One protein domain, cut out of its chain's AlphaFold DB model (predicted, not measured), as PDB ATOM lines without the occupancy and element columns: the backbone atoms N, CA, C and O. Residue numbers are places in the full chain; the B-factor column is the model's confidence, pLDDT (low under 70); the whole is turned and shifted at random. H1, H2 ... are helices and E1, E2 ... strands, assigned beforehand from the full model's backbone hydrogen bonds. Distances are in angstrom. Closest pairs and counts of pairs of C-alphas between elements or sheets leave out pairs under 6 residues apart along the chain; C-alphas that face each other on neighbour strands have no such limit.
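AT A GLANCE: This is residues 17 to 101 of the 120 residues of an uncharacterized protein of Candidatus Bathyarchaeota archaeon (UniProt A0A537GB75). A four-stranded sheet makes the core, with the long helix H1 and the shorter H2 covering one face, one after the other across the strands, and the small helix H3 on the other face over E3. These are three layers, helices on both faces of a sheet, though the second face is only partly covered. The printed part has 85 residues, with named elements in the order E1 H1 E2 H2 E3 E4 H3; the sheet runs E1 E2 E3 E4 and is mixed, and the class is mixed, helices and strands. The whole is compact, with a radius of gyration of the C-alphas of 12.0 A, and elongated, spanning 35 by 22 by 18 A.

IN THESE COORDINATES: In the sheet, E2 is the longest strand, residues 51 to 58, 23.3 A from first to last C-alpha. E3 is residues 78 to 84, 19.7 A; E1 is residues 17 to 22, 16.6 A, beginning at C-alpha 17 at (9.010, 2.679, 24.057); E4 is residues 89 to 92, 10.2 A. H1, residues 30 to 46, is 24.3 A long and begins at C-alpha 30 at (-8.731, 14.621, 17.367). H2 is residues 64 to 71, 10.4 A, and H3 is residues 96 to 101, 9.1 A, ending at C-alpha 101 at (11.250, 14.372, 22.348).

HOW THE PARTS SIT: E2 and E3 are parallel at 15 degrees, with N 54 and O 79 2.8 A apart, within hydrogen-bond range. E1, an edge strand, is parallel to E2 at 12 degrees, with N 19 and O 53 at 2.8 A. E4, the other edge strand, is antiparallel to E3 at 171 degrees, with N 82 and O 91 at 2.9 A; the two form a hairpin. E1, H1, E2 and E2, H2, E3 are strand-helix-strand units, two parallel neighbour strands with a helix between, each with a right-handed crossover. H1 is on the sheet at a height of 9.7 A, its closest C-alphas to E2 being those of Ser 44 and Ala 52, 7.1 A apart. H2 is on the same face, at a height of 9.0 A over E3 and E4; the C-alphas of Ser 71 and Leu 92 are its closest to E4, 6.2 A apart. H1, with residue 30 alone, and H2 only just touch, with 3 pairs of C-alphas within 8 A, the closest those of Ile 30 and Ile 66 at 5.9 A; they run the same way at a shallow tilt of 23 degrees. H3 is on the opposite face at a height of 5.7 A, over E3 and slantwise to the strands, at 34 degrees to E3 on the local plane; the closest C-alphas of H3 and E3, those of Gly 98 and Gly 79, are 3.8 A apart. H3 is apart from H1 and H2. In H1, H2 and H3 every O i to N i+4 pair is within hydrogen-bond range.

THE WHOLE: The two C-alphas farthest apart, those of Asp 48 and Val 87, are 35.6 A apart. The printed part has no cut and no long link. The mean pLDDT of the printed part is 86.8, and residues 25 to 27, in the short link from E1 to H1, are under 70.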
ATOM      1  N   ALA A  17       9.307   2.903  25.475       85.00
ATOM      2  CA  ALA A  17       9.010   2.679  24.057       85.00
ATOM      3  C   ALA A  17       8.797   3.970  23.261       85.00
ATOM      4  O   ALA A  17       8.354   4.990  23.786       85.00
ATOM      5  N   LEU A  18       9.079   3.897  21.961       86.38
ATOM      6  CA  LEU A  18       8.765   4.929  20.978       86.38
ATOM      7  C   LEU A  18       7.765   4.366  19.965       86.38
ATOM      8  O   LEU A  18       8.068   3.415  19.245       86.38
ATOM      9  N   PHE A  19       6.601   4.995  19.885       87.12
ATOM     10  CA  PHE A  19       5.557   4.708  18.915       87.12
ATOM     11  C   PHE A  19       5.542   5.805  17.856       87.12
ATOM     12  O   PHE A  19       5.331   6.976  18.162       87.12
ATOM     13  N   CYS A  20       5.740   5.415  16.600       87.94
ATOM     14  CA  CYS A  20       5.659   6.311  15.454       87.94
ATOM     15  C   CYS A  20       4.510   5.870  14.554       87.94
ATOM     16  O   CYS A  20       4.442   4.702  14.167       87.94
ATOM     17  N   VAL A  21       3.629   6.802  14.208       86.31
ATOM     18  CA  VAL A  21       2.492   6.554  13.316       86.31
ATOM     19  C   VAL A  21       2.554   7.549  12.166       86.31
ATOM     20  O   VAL A  21       2.559   8.754  12.402       86.31
ATOM     21  N   ASP A  22       2.605   7.055  10.930       84.19
ATOM     22  CA  ASP A  22       2.380   7.873   9.736       84.19
ATOM     23  C   ASP A  22       0.897   7.792   9.373       84.19
ATOM     24  O   ASP A  22       0.393   6.725   9.022       84.19
ATOM     25  N   GLU A  23       0.188   8.911   9.494       80.81
ATOM     26  CA  GLU A  23      -1.230   9.011   9.126       80.81
ATOM     27  C   GLU A  23      -1.405   9.307   7.618       80.81
ATOM     28  O   GLU A  23      -2.530   9.372   7.113       80.81
ATOM     29  N   GLY A  24      -0.302   9.429   6.865       71.25
ATOM     30  CA  GLY A  24      -0.307   9.519   5.407       71.25
ATOM     31  C   GLY A  24      -1.090  10.726   4.887       71.25
ATOM     32  O   GLY A  24      -0.885  11.859   5.329       71.25
ATOM     33  N   GLU A  25      -1.977  10.493   3.912       65.56
ATOM     34  CA  GLU A  25      -2.895  11.518   3.385       65.56
ATOM     35  C   GLU A  25      -4.208  11.645   4.176       65.56
ATOM     36  O   GLU A  25      -5.018  12.545   3.905       65.56
ATOM     37  N   GLY A  26      -4.426  10.779   5.171       65.06
ATOM     38  CA  GLY A  26      -5.583  10.846   6.057       65.06
ATOM     39  C   GLY A  26      -5.654  12.189   6.786       65.06
ATOM     40  O   GLY A  26      -4.641  12.831   7.074       65.06
ATOM     41  N   SER A  27      -6.863  12.675   7.070       67.69
ATOM     42  CA  SER A  27      -7.005  13.833   7.952       67.69
ATOM     43  C   SER A  27      -6.675  13.403   9.378       67.69
ATOM     44  O   SER A  27      -7.457  12.684   9.998       67.69
ATOM     45  N   LEU A  28      -5.544  13.873   9.911       80.19
ATOM     46  CA  LEU A  28      -5.263  13.780  11.339       80.19
ATOM     47  C   LEU A  28      -6.390  14.508  12.089       80.19
ATOM     48  O   LEU A  28      -6.511  15.730  11.996       80.19
ATOM     49  N   GLY A  29      -7.244  13.743  12.766       86.12
ATOM     50  CA  GLY A  29      -8.353  14.239  13.575       86.12
ATOM     51  C   GLY A  29      -8.092  14.040  15.065       86.12
ATOM     52  O   GLY A  29      -7.271  13.212  15.464       86.12
ATOM     53  N   ILE A  30      -8.822  14.779  15.907       89.00
ATOM     54  CA  ILE A  30      -8.731  14.621  17.367       89.00
ATOM     55  C   ILE A  30      -9.141  13.213  17.800       89.00
ATOM     56  O   ILE A  30      -8.503  12.647  18.680       89.00
ATOM     57  N   GLU A  31     -10.189  12.641  17.206       89.12
ATOM     58  CA  GLU A  31     -10.642  11.290  17.557       89.12
ATOM     59  C   GLU A  31      -9.585  10.243  17.221       89.12
ATOM     60  O   GLU A  31      -9.267   9.409  18.064       89.12
ATOM     61  N   THR A  32      -8.950  10.346  16.051       88.19
ATOM     62  CA  THR A  32      -7.822   9.486  15.684       88.19
ATOM     63  C   THR A  32      -6.692   9.620  16.698       88.19
ATOM     64  O   THR A  32      -6.206   8.616  17.211       88.19
ATOM     65  N   LEU A  33      -6.318  10.851  17.056       90.44
ATOM     66  CA  LEU A  33      -5.272  11.110  18.041       90.44
ATOM     67  C   LEU A  33      -5.601  10.506  19.414       90.44
ATOM     68  O   LEU A  33      -4.745   9.859  20.012       90.44
ATOM     69  N   ARG A  34      -6.840  10.666  19.893       91.31
ATOM     70  CA  ARG A  34      -7.308  10.053  21.148       91.31
ATOM     71  C   ARG A  34      -7.248   8.532  21.085       91.31
ATOM     72  O   ARG A  34      -6.682   7.926  21.986       91.31
ATOM     73  N   ASN A  35      -7.718   7.937  19.992       91.62
ATOM     74  CA  ASN A  35      -7.668   6.490  19.798       91.62
ATOM     75  C   ASN A  35      -6.223   5.969  19.811       91.62
ATOM     76  O   ASN A  35      -5.946   4.945  20.432       91.62
ATOM     77  N   ARG A  36      -5.277   6.677  19.173       90.88
ATOM     78  CA  ARG A  36      -3.850   6.309  19.219       90.88
ATOM     79  C   ARG A  36      -3.286   6.412  20.633       90.88
ATOM     80  O   ARG A  36      -2.585   5.501  21.063       90.88
ATOM     81  N   VAL A  37      -3.610   7.482  21.355       92.25
ATOM     82  CA  VAL A  37      -3.207   7.659  22.758       92.25
ATOM     83  C   VAL A  37      -3.756   6.533  23.633       92.25
ATOM     84  O   VAL A  37      -3.004   5.983  24.435       92.25
ATOM     85  N   ASP A  38      -5.021   6.148  23.470       92.00
ATOM     86  CA  ASP A  38      -5.632   5.063  24.243       92.00
ATOM     87  C   ASP A  38      -4.986   3.709  23.939       92.00
ATOM     88  O   ASP A  38      -4.685   2.954  24.863       92.00
ATOM     89  N   VAL A  39      -4.712   3.418  22.664       91.62
ATOM     90  CA  VAL A  39      -4.015   2.188  22.257       91.62
ATOM     91  C   VAL A  39      -2.617   2.134  22.866       91.62
ATOM     92  O   VAL A  39      -2.266   1.131  23.482       91.62
ATOM     93  N   VAL A  40      -1.840   3.215  22.756       89.44
ATOM     94  CA  VAL A  40      -0.494   3.270  23.346       89.44
ATOM     95  C   VAL A  40      -0.560   3.160  24.863       89.44
ATOM     96  O   VAL A  40       0.223   2.421  25.439       89.44
ATOM     97  N   THR A  41      -1.528   3.807  25.510       89.44
ATOM     98  CA  THR A  41      -1.699   3.717  26.967       89.44
ATOM     99  C   THR A  41      -2.008   2.283  27.407       89.44
ATOM    100  O   THR A  41      -1.520   1.856  28.448       89.44
ATOM    101  N   ARG A  42      -2.802   1.525  26.636       89.56
ATOM    102  CA  ARG A  42      -3.064   0.103  26.919       89.56
ATOM    103  C   ARG A  42      -1.801  -0.737  26.760       89.56
ATOM    104  O   ARG A  42      -1.423  -1.403  27.710       89.56
ATOM    105  N   ILE A  43      -1.105  -0.608  25.629       86.81
ATOM    106  CA  ILE A  43       0.157  -1.327  25.386       86.81
ATOM    107  C   ILE A  43       1.180  -1.005  26.481       86.81
ATOM    108  O   ILE A  43       1.828  -1.901  27.002       86.81
ATOM    109  N   SER A  44       1.298   0.267  26.872       86.12
ATOM    110  CA  SER A  44       2.194   0.684  27.948       86.12
ATOM    111  C   SER A  44       1.873   0.025  29.282       86.12
ATOM    112  O   SER A  44       2.794  -0.253  30.034       86.12
ATOM    113  N   LYS A  45       0.599  -0.240  29.581       87.06
ATOM    114  CA  LYS A  45       0.210  -0.955  30.801       87.06
ATOM    115  C   LYS A  45       0.474  -2.452  30.697       87.06
ATOM    116  O   LYS A  45       0.989  -3.028  31.646       87.06
ATOM    117  N   ASP A  46       0.131  -3.054  29.563       87.19
ATOM    118  CA  ASP A  46       0.264  -4.497  29.345       87.19
ATOM    119  C   ASP A  46       1.739  -4.939  29.351       87.19
ATOM    120  O   ASP A  46       2.068  -6.010  29.854       87.19
ATOM    121  N   GLU A  47       2.630  -4.082  28.849       83.75
ATOM    122  CA  GLU A  47       4.079  -4.315  28.774       83.75
ATOM    123  C   GLU A  47       4.858  -3.694  29.955       83.75
ATOM    124  O   GLU A  47       6.088  -3.641  29.918       83.75
ATOM    125  N   ASP A  48       4.159  -3.182  30.978       85.56
ATOM    126  CA  ASP A  48       4.731  -2.514  32.165       85.56
ATOM    127  C   ASP A  48       5.776  -1.427  31.818       85.56
ATOM    128  O   ASP A  48       6.857  -1.305  32.408       85.56
ATOM    129  N   LEU A  49       5.462  -0.626  30.794       84.25
ATOM    130  CA  LEU A  49       6.301   0.480  30.358       84.25
ATOM    131  C   LEU A  49       6.226   1.624  31.365       84.25
ATOM    132  O   LEU A  49       5.165   2.172  31.653       84.25
ATOM    133  N   GLN A  50       7.394   2.067  31.805       86.19
ATOM    134  CA  GLN A  50       7.547   3.187  32.731       86.19
ATOM    135  C   GLN A  50       7.131   4.501  32.083       86.19
ATOM    136  O   GLN A  50       6.549   5.375  32.727       86.19
ATOM    137  N   TRP A  51       7.436   4.636  30.793       88.50
ATOM    138  CA  TRP A  51       6.898   5.690  29.956       88.50
ATOM    139  C   TRP A  51       7.124   5.410  28.471       88.50
ATOM    140  O   TRP A  51       7.964   4.598  28.078       88.50
ATOM    141  N   ALA A  52       6.386   6.124  27.627       89.62
ATOM    142  CA  ALA A  52       6.522   6.035  26.183       89.62
ATOM    143  C   ALA A  52       6.517   7.406  25.499       89.62
ATOM    144  O   ALA A  52       6.077   8.414  26.054       89.62
ATOM    145  N   TRP A  53       6.978   7.431  24.254       91.88
ATOM    146  CA  TRP A  53       6.749   8.520  23.313       91.88
ATOM    147  C   TRP A  53       5.775   8.067  22.233       91.88
ATOM    148  O   TRP A  53       5.913   6.967  21.707       91.88
ATOM    149  N   LEU A  54       4.838   8.928  21.859       91.88
ATOM    150  CA  LEU A  54       3.974   8.754  20.699       91.88
ATOM    151  C   LEU A  54       4.154   9.944  19.760       91.88
ATOM    152  O   LEU A  54       3.914  11.087  20.145       91.88
ATOM    153  N   ILE A  55       4.554   9.662  18.525       90.94
ATOM    154  CA  ILE A  55       4.779  10.652  17.476       90.94
ATOM    155  C   ILE A  55       3.872  10.332  16.298       90.94
ATOM    156  O   ILE A  55       3.964   9.252  15.712       90.94
ATOM    157  N   LEU A  56       3.010  11.280  15.945       89.88
ATOM    158  CA  LEU A  56       2.162  11.185  14.765       89.88
ATOM    159  C   LEU A  56       2.701  12.102  13.675       89.88
ATOM    160  O   LEU A  56       2.855  13.307  13.888       89.88
ATOM    161  N   PHE A  57       2.954  11.530  12.507       87.31
ATOM    162  CA  PHE A  57       3.348  12.250  11.310       87.31
ATOM    163  C   PHE A  57       2.126  12.483  10.427       87.31
ATOM    164  O   PHE A  57       1.345  11.571  10.159       87.31
ATOM    165  N   SER A  58       1.966  13.724   9.988       86.19
ATOM    166  CA  SER A  58       0.918  14.152   9.069       86.19
ATOM    167  C   SER A  58       1.547  14.847   7.870       86.19
ATOM    168  O   SER A  58       2.470  15.649   8.015       86.19
ATOM    169  N   ARG A  59       1.014  14.602   6.672       84.12
ATOM    170  CA  ARG A  59       1.373  15.363   5.459       84.12
ATOM    171  C   ARG A  59       0.513  16.616   5.276       84.12
ATOM    172  O   ARG A  59       0.569  17.274   4.241       84.12
ATOM    173  N   LYS A  60      -0.310  16.959   6.263       83.38
ATOM    174  CA  LYS A  60      -1.212  18.119   6.249       83.38
ATOM    175  C   LYS A  60      -0.875  19.078   7.384       83.38
ATOM    176  O   LYS A  60      -0.106  18.744   8.286       83.38
ATOM    177  N   ASN A  61      -1.461  20.272   7.331       84.38
ATOM    178  CA  ASN A  61      -1.330  21.245   8.408       84.38
ATOM    179  C   ASN A  61      -1.937  20.714   9.716       84.38
ATOM    180  O   ASN A  61      -2.933  19.983   9.699       84.38
ATOM    181  N   ILE A  62      -1.332  21.075  10.847       87.50
ATOM    182  CA  ILE A  62      -1.799  20.653  12.168       87.50
ATOM    183  C   ILE A  62      -2.959  21.563  12.566       87.50
ATOM    184  O   ILE A  62      -2.808  22.776  12.689       87.50
ATOM    185  N   GLN A  63      -4.140  20.980  12.774       89.62
ATOM    186  CA  GLN A  63      -5.317  21.755  13.161       89.62
ATOM    187  C   GLN A  63      -5.127  22.379  14.558       89.62
ATOM    188  O   GLN A  63      -4.615  21.700  15.451       89.62
ATOM    189  N   PRO A  64      -5.609  23.611  14.818       90.12
ATOM    190  CA  PRO A  64      -5.483  24.265  16.130       90.12
ATOM    191  C   PRO A  64      -6.045  23.438  17.293       90.12
ATOM    192  O   PRO A  64      -5.547  23.482  18.416       90.12
ATOM    193  N   SER A  65      -7.075  22.649  17.009       90.12
ATOM    194  CA  SER A  65      -7.721  21.746  17.955       90.12
ATOM    195  C   SER A  65      -6.782  20.609  18.401       90.12
ATOM    196  O   SER A  65      -6.738  20.262  19.582       90.12
ATOM    197  N   ILE A  66      -5.949  20.107  17.485       91.12
ATOM    198  CA  ILE A  66      -4.884  19.129  17.746       91.12
ATOM    199  C   ILE A  66      -3.753  19.785  18.522       91.12
ATOM    200  O   ILE A  66      -3.296  19.213  19.508       91.12
ATOM    201  N   VAL A  67      -3.354  21.002  18.137       91.62
ATOM    202  CA  VAL A  67      -2.345  21.766  18.883       91.62
ATOM    203  C   VAL A  67      -2.769  21.908  20.344       91.62
ATOM    204  O   VAL A  67      -2.024  21.546  21.249       91.62
ATOM    205  N   SER A  68      -4.007  22.354  20.575       92.31
ATOM    206  CA  SER A  68      -4.562  22.527  21.916       92.31
ATOM    207  C   SER A  68      -4.601  21.216  22.703       92.31
ATOM    208  O   SER A  68      -4.216  21.197  23.871       92.31
ATOM    209  N   PHE A  69      -5.023  20.117  22.070       91.88
ATOM    210  CA  PHE A  69      -5.048  18.801  22.706       91.88
ATOM    211  C   PHE A  69      -3.647  18.346  23.125       91.88
ATOM    212  O   PHE A  69      -3.450  17.958  24.274       91.88
ATOM    213  N   VAL A  70      -2.675  18.430  22.214       92.06
ATOM    214  CA  VAL A  70      -1.297  17.997  22.465       92.06
ATOM    215  C   VAL A  70      -0.661  18.858  23.551       92.06
ATOM    216  O   VAL A  70      -0.137  18.320  24.520       92.06
ATOM    217  N   SER A  71      -0.765  20.184  23.461       90.31
ATOM    218  CA  SER A  71      -0.160  21.092  24.443       90.31
ATOM    219  C   SER A  71      -0.768  20.971  25.843       90.31
ATOM    220  O   SER A  71      -0.063  21.192  26.827       90.31
ATOM    221  N   ARG A  72      -2.054  20.609  25.957       91.25
ATOM    222  CA  ARG A  72      -2.727  20.354  27.246       91.25
ATOM    223  C   ARG A  72      -2.494  18.943  27.786       91.25
ATOM    224  O   ARG A  72      -2.915  18.651  28.901       91.25
ATOM    225  N   TYR A  73      -1.866  18.062  27.011       89.88
ATOM    226  CA  TYR A  73      -1.583  16.706  27.448       89.88
ATOM    227  C   TYR A  73      -0.499  16.710  28.534       89.88
ATOM    228  O   TYR A  73       0.639  17.107  28.280       89.88
ATOM    229  N   ASP A  74      -0.858  16.257  29.739       87.19
ATOM    230  CA  ASP A  74       0.003  16.342  30.930       87.19
ATOM    231  C   ASP A  74       0.240  14.991  31.630       87.19
ATOM    232  O   ASP A  74       0.818  14.922  32.714       87.19
ATOM    233  N   LYS A  75      -0.174  13.865  31.026       88.25
ATOM    234  CA  LYS A  75       0.078  12.556  31.651       88.25
ATOM    235  C   LYS A  75       1.576  12.291  31.728       88.25
ATOM    236  O   LYS A  75       2.278  12.408  30.728       88.25
ATOM    237  N   ARG A  76       2.068  11.894  32.900       84.81
ATOM    238  CA  ARG A  76       3.507  11.707  33.145       84.81
ATOM    239  C   ARG A  76       4.110  10.504  32.425       84.81
ATOM    240  O   ARG A  76       5.312  10.477  32.255       84.81
ATOM    241  N   GLU A  77       3.283   9.559  31.998       86.44
ATOM    242  CA  GLU A  77       3.677   8.279  31.392       86.44
ATOM    243  C   GLU A  77       3.803   8.313  29.857       86.44
ATOM    244  O   GLU A  77       4.330   7.378  29.263       86.44
ATOM    245  N   LEU A  78       3.347   9.380  29.187       90.31
ATOM    246  CA  LEU A  78       3.360   9.458  27.722       90.31
ATOM    247  C   LEU A  78       3.777  10.845  27.231       90.31
ATOM    248  O   LEU A  78       3.091  11.829  27.487       90.31
ATOM    249  N   GLY A  79       4.858  10.943  26.467       91.75
ATOM    250  CA  GLY A  79       5.157  12.137  25.675       91.75
ATOM    251  C   GLY A  79       4.428  12.073  24.340       91.75
ATOM    252  O   GLY A  79       4.553  11.082  23.630       91.75
ATOM    253  N   LEU A  80       3.691  13.121  23.987       92.25
ATOM    254  CA  LEU A  80       2.951  13.201  22.733       92.25
ATOM    255  C   LEU A  80       3.596  14.233  21.810       92.25
ATOM    256  O   LEU A  80       3.893  15.351  22.228       92.25
ATOM    257  N   ALA A  81       3.767  13.872  20.546       91.38
ATOM    258  CA  ALA A  81       4.179  14.787  19.501       91.38
ATOM    259  C   ALA A  81       3.332  14.602  18.246       91.38
ATOM    260  O   ALA A  81       2.983  13.487  17.857       91.38
ATOM    261  N   VAL A  82       3.045  15.715  17.585       89.94
ATOM    262  CA  VAL A  82       2.474  15.736  16.242       89.94
ATOM    263  C   VAL A  82       3.407  16.545  15.362       89.94
ATOM    264  O   VAL A  82       3.728  17.689  15.682       89.94
ATOM    265  N   ALA A  83       3.838  15.950  14.262       88.75
ATOM    266  CA  ALA A  83       4.726  16.568  13.298       88.75
ATOM    267  C   ALA A  83       4.045  16.634  11.930       88.75
ATOM    268  O   ALA A  83       3.534  15.633  11.428       88.75
ATOM    269  N   SER A  84       4.065  17.811  11.315       85.69
ATOM    270  CA  SER A  84       3.707  17.976   9.915       85.69
ATOM    271  C   SER A  84       4.959  18.005   9.057       85.69
ATOM    272  O   SER A  84       5.807  18.883   9.222       85.69
ATOM    273  N   THR A  85       5.052  17.079   8.108       80.25
ATOM    274  CA  THR A  85       6.153  17.046   7.136       80.25
ATOM    275  C   THR A  85       6.017  18.130   6.070       80.25
ATOM    276  O   THR A  85       7.023  18.611   5.559       80.25
ATOM    277  N   THR A  86       4.790  18.571   5.780       80.38
ATOM    278  CA  THR A  86       4.509  19.576   4.743       80.38
ATOM    279  C   THR A  86       4.750  20.996   5.233       80.38
ATOM    280  O   THR A  86       5.390  21.782   4.544       80.38
ATOM    281  N   VAL A  87       4.258  21.334   6.428       80.94
ATOM    282  CA  VAL A  87       4.402  22.694   6.984       80.94
ATOM    283  C   VAL A  87       5.603  22.812   7.924       80.94
ATOM    284  O   VAL A  87       5.804  23.860   8.524       80.94
ATOM    285  N   LYS A  88       6.386  21.729   8.063       81.50
ATOM    286  CA  LYS A  88       7.546  21.618   8.965       81.50
ATOM    287  C   LYS A  88       7.239  22.049  10.403       81.50
ATOM    288  O   LYS A  88       8.088  22.586  11.099       81.50
ATOM    289  N   GLN A  89       6.010  21.814  10.851       84.88
ATOM    290  CA  GLN A  89       5.556  22.202  12.179       84.88
ATOM    291  C   GLN A  89       5.613  21.004  13.123       84.88
ATOM    292  O   GLN A  89       5.154  19.919  12.769       84.88
ATOM    293  N   ILE A  90       6.109  21.212  14.340       87.69
ATOM    294  CA  ILE A  90       6.084  20.212  15.411       87.69
ATOM    295  C   ILE A  90       5.311  20.788  16.592       87.69
ATOM    296  O   ILE A  90       5.530  21.928  16.997       87.69
ATOM    297  N   VAL A  91       4.428  19.981  17.168       90.38
ATOM    298  CA  VAL A  91       3.748  20.284  18.425       90.38
ATOM    299  C   VAL A  91       4.047  19.175  19.413       90.38
ATOM    300  O   VAL A  91       3.912  18.000  19.085       90.38
ATOM    301  N   LEU A  92       4.443  19.561  20.621       92.12
ATOM    302  CA  LEU A  92       4.844  18.661  21.696       92.12
ATOM    303  C   LEU A  92       3.919  18.834  22.899       92.12
ATOM    304  O   LEU A  92       3.412  19.933  23.153       92.12
ATOM    305  N   SER A  93       3.719  17.760  23.658       92.00
ATOM    306  CA  SER A  93       3.062  17.840  24.956       92.00
ATOM    307  C   SER A  93       3.920  18.588  25.967       92.00
ATOM    308  O   SER A  93       5.151  18.528  25.943       92.00
ATOM    309  N   ASN A  94       3.264  19.305  26.881       87.56
ATOM    310  CA  ASN A  94       3.948  20.186  27.833       87.56
ATOM    311  C   ASN A  94       4.564  19.441  29.036       87.56
ATOM    312  O   ASN A  94       5.235  20.044  29.879       87.56
ATOM    313  N   ASN A  95       4.384  18.124  29.104       87.69
ATOM    314  CA  ASN A  95       5.000  17.268  30.107       87.69
ATOM    315  C   ASN A  95       6.503  17.035  29.845       87.69
ATOM    316  O   ASN A  95       7.038  17.283  28.762       87.69
ATOM    317  N   GLN A  96       7.208  16.540  30.866       84.44
ATOM    318  CA  GLN A  96       8.657  16.314  30.812       84.44
ATOM    319  C   GLN A  96       9.068  15.363  29.676       84.44
ATOM    320  O   GLN A  96      10.074  15.602  29.009       84.44
ATOM    321  N   ILE A  97       8.264  14.328  29.427       85.81
ATOM    322  CA  ILE A  97       8.521  13.310  28.400       85.81
ATOM    323  C   ILE A  97       8.277  13.863  26.993       85.81
ATOM    324  O   ILE A  97       9.052  13.596  26.082       85.81
ATOM    325  N   GLY A  98       7.258  14.701  26.808       83.25
ATOM    326  CA  GLY A  98       7.025  15.427  25.557       83.25
ATOM    327  C   GLY A  98       8.156  16.395  25.240       83.25
ATOM    328  O   GLY A  98       8.663  16.417  24.125       83.25
ATOM    329  N   LYS A  99       8.652  17.131  26.238       85.00
ATOM    330  CA  LYS A  99       9.809  18.028  26.068       85.00
ATOM    331  C   LYS A  99      11.111  17.280  25.770       85.00
ATOM    332  O   LYS A  99      11.990  17.825  25.103       85.00
ATOM    333  N   SER A 100      11.264  16.040  26.240       82.56
ATOM    334  CA  SER A 100      12.455  15.244  25.927       82.56
ATOM    335  C   SER A 100      12.485  14.763  24.473       82.56
ATOM    336  O   SER A 100      13.569  14.473  23.972       82.56
ATOM    337  N   ILE A 101      11.339  14.725  23.777       81.06
ATOM    338  CA  ILE A 101      11.250  14.372  22.348       81.06
ATOM    339  C   ILE A 101      12.141  15.293  21.512       81.06
ATOM    340  O   ILE A 101      12.936  14.815  20.705       81.06
TER     341      ILE A 101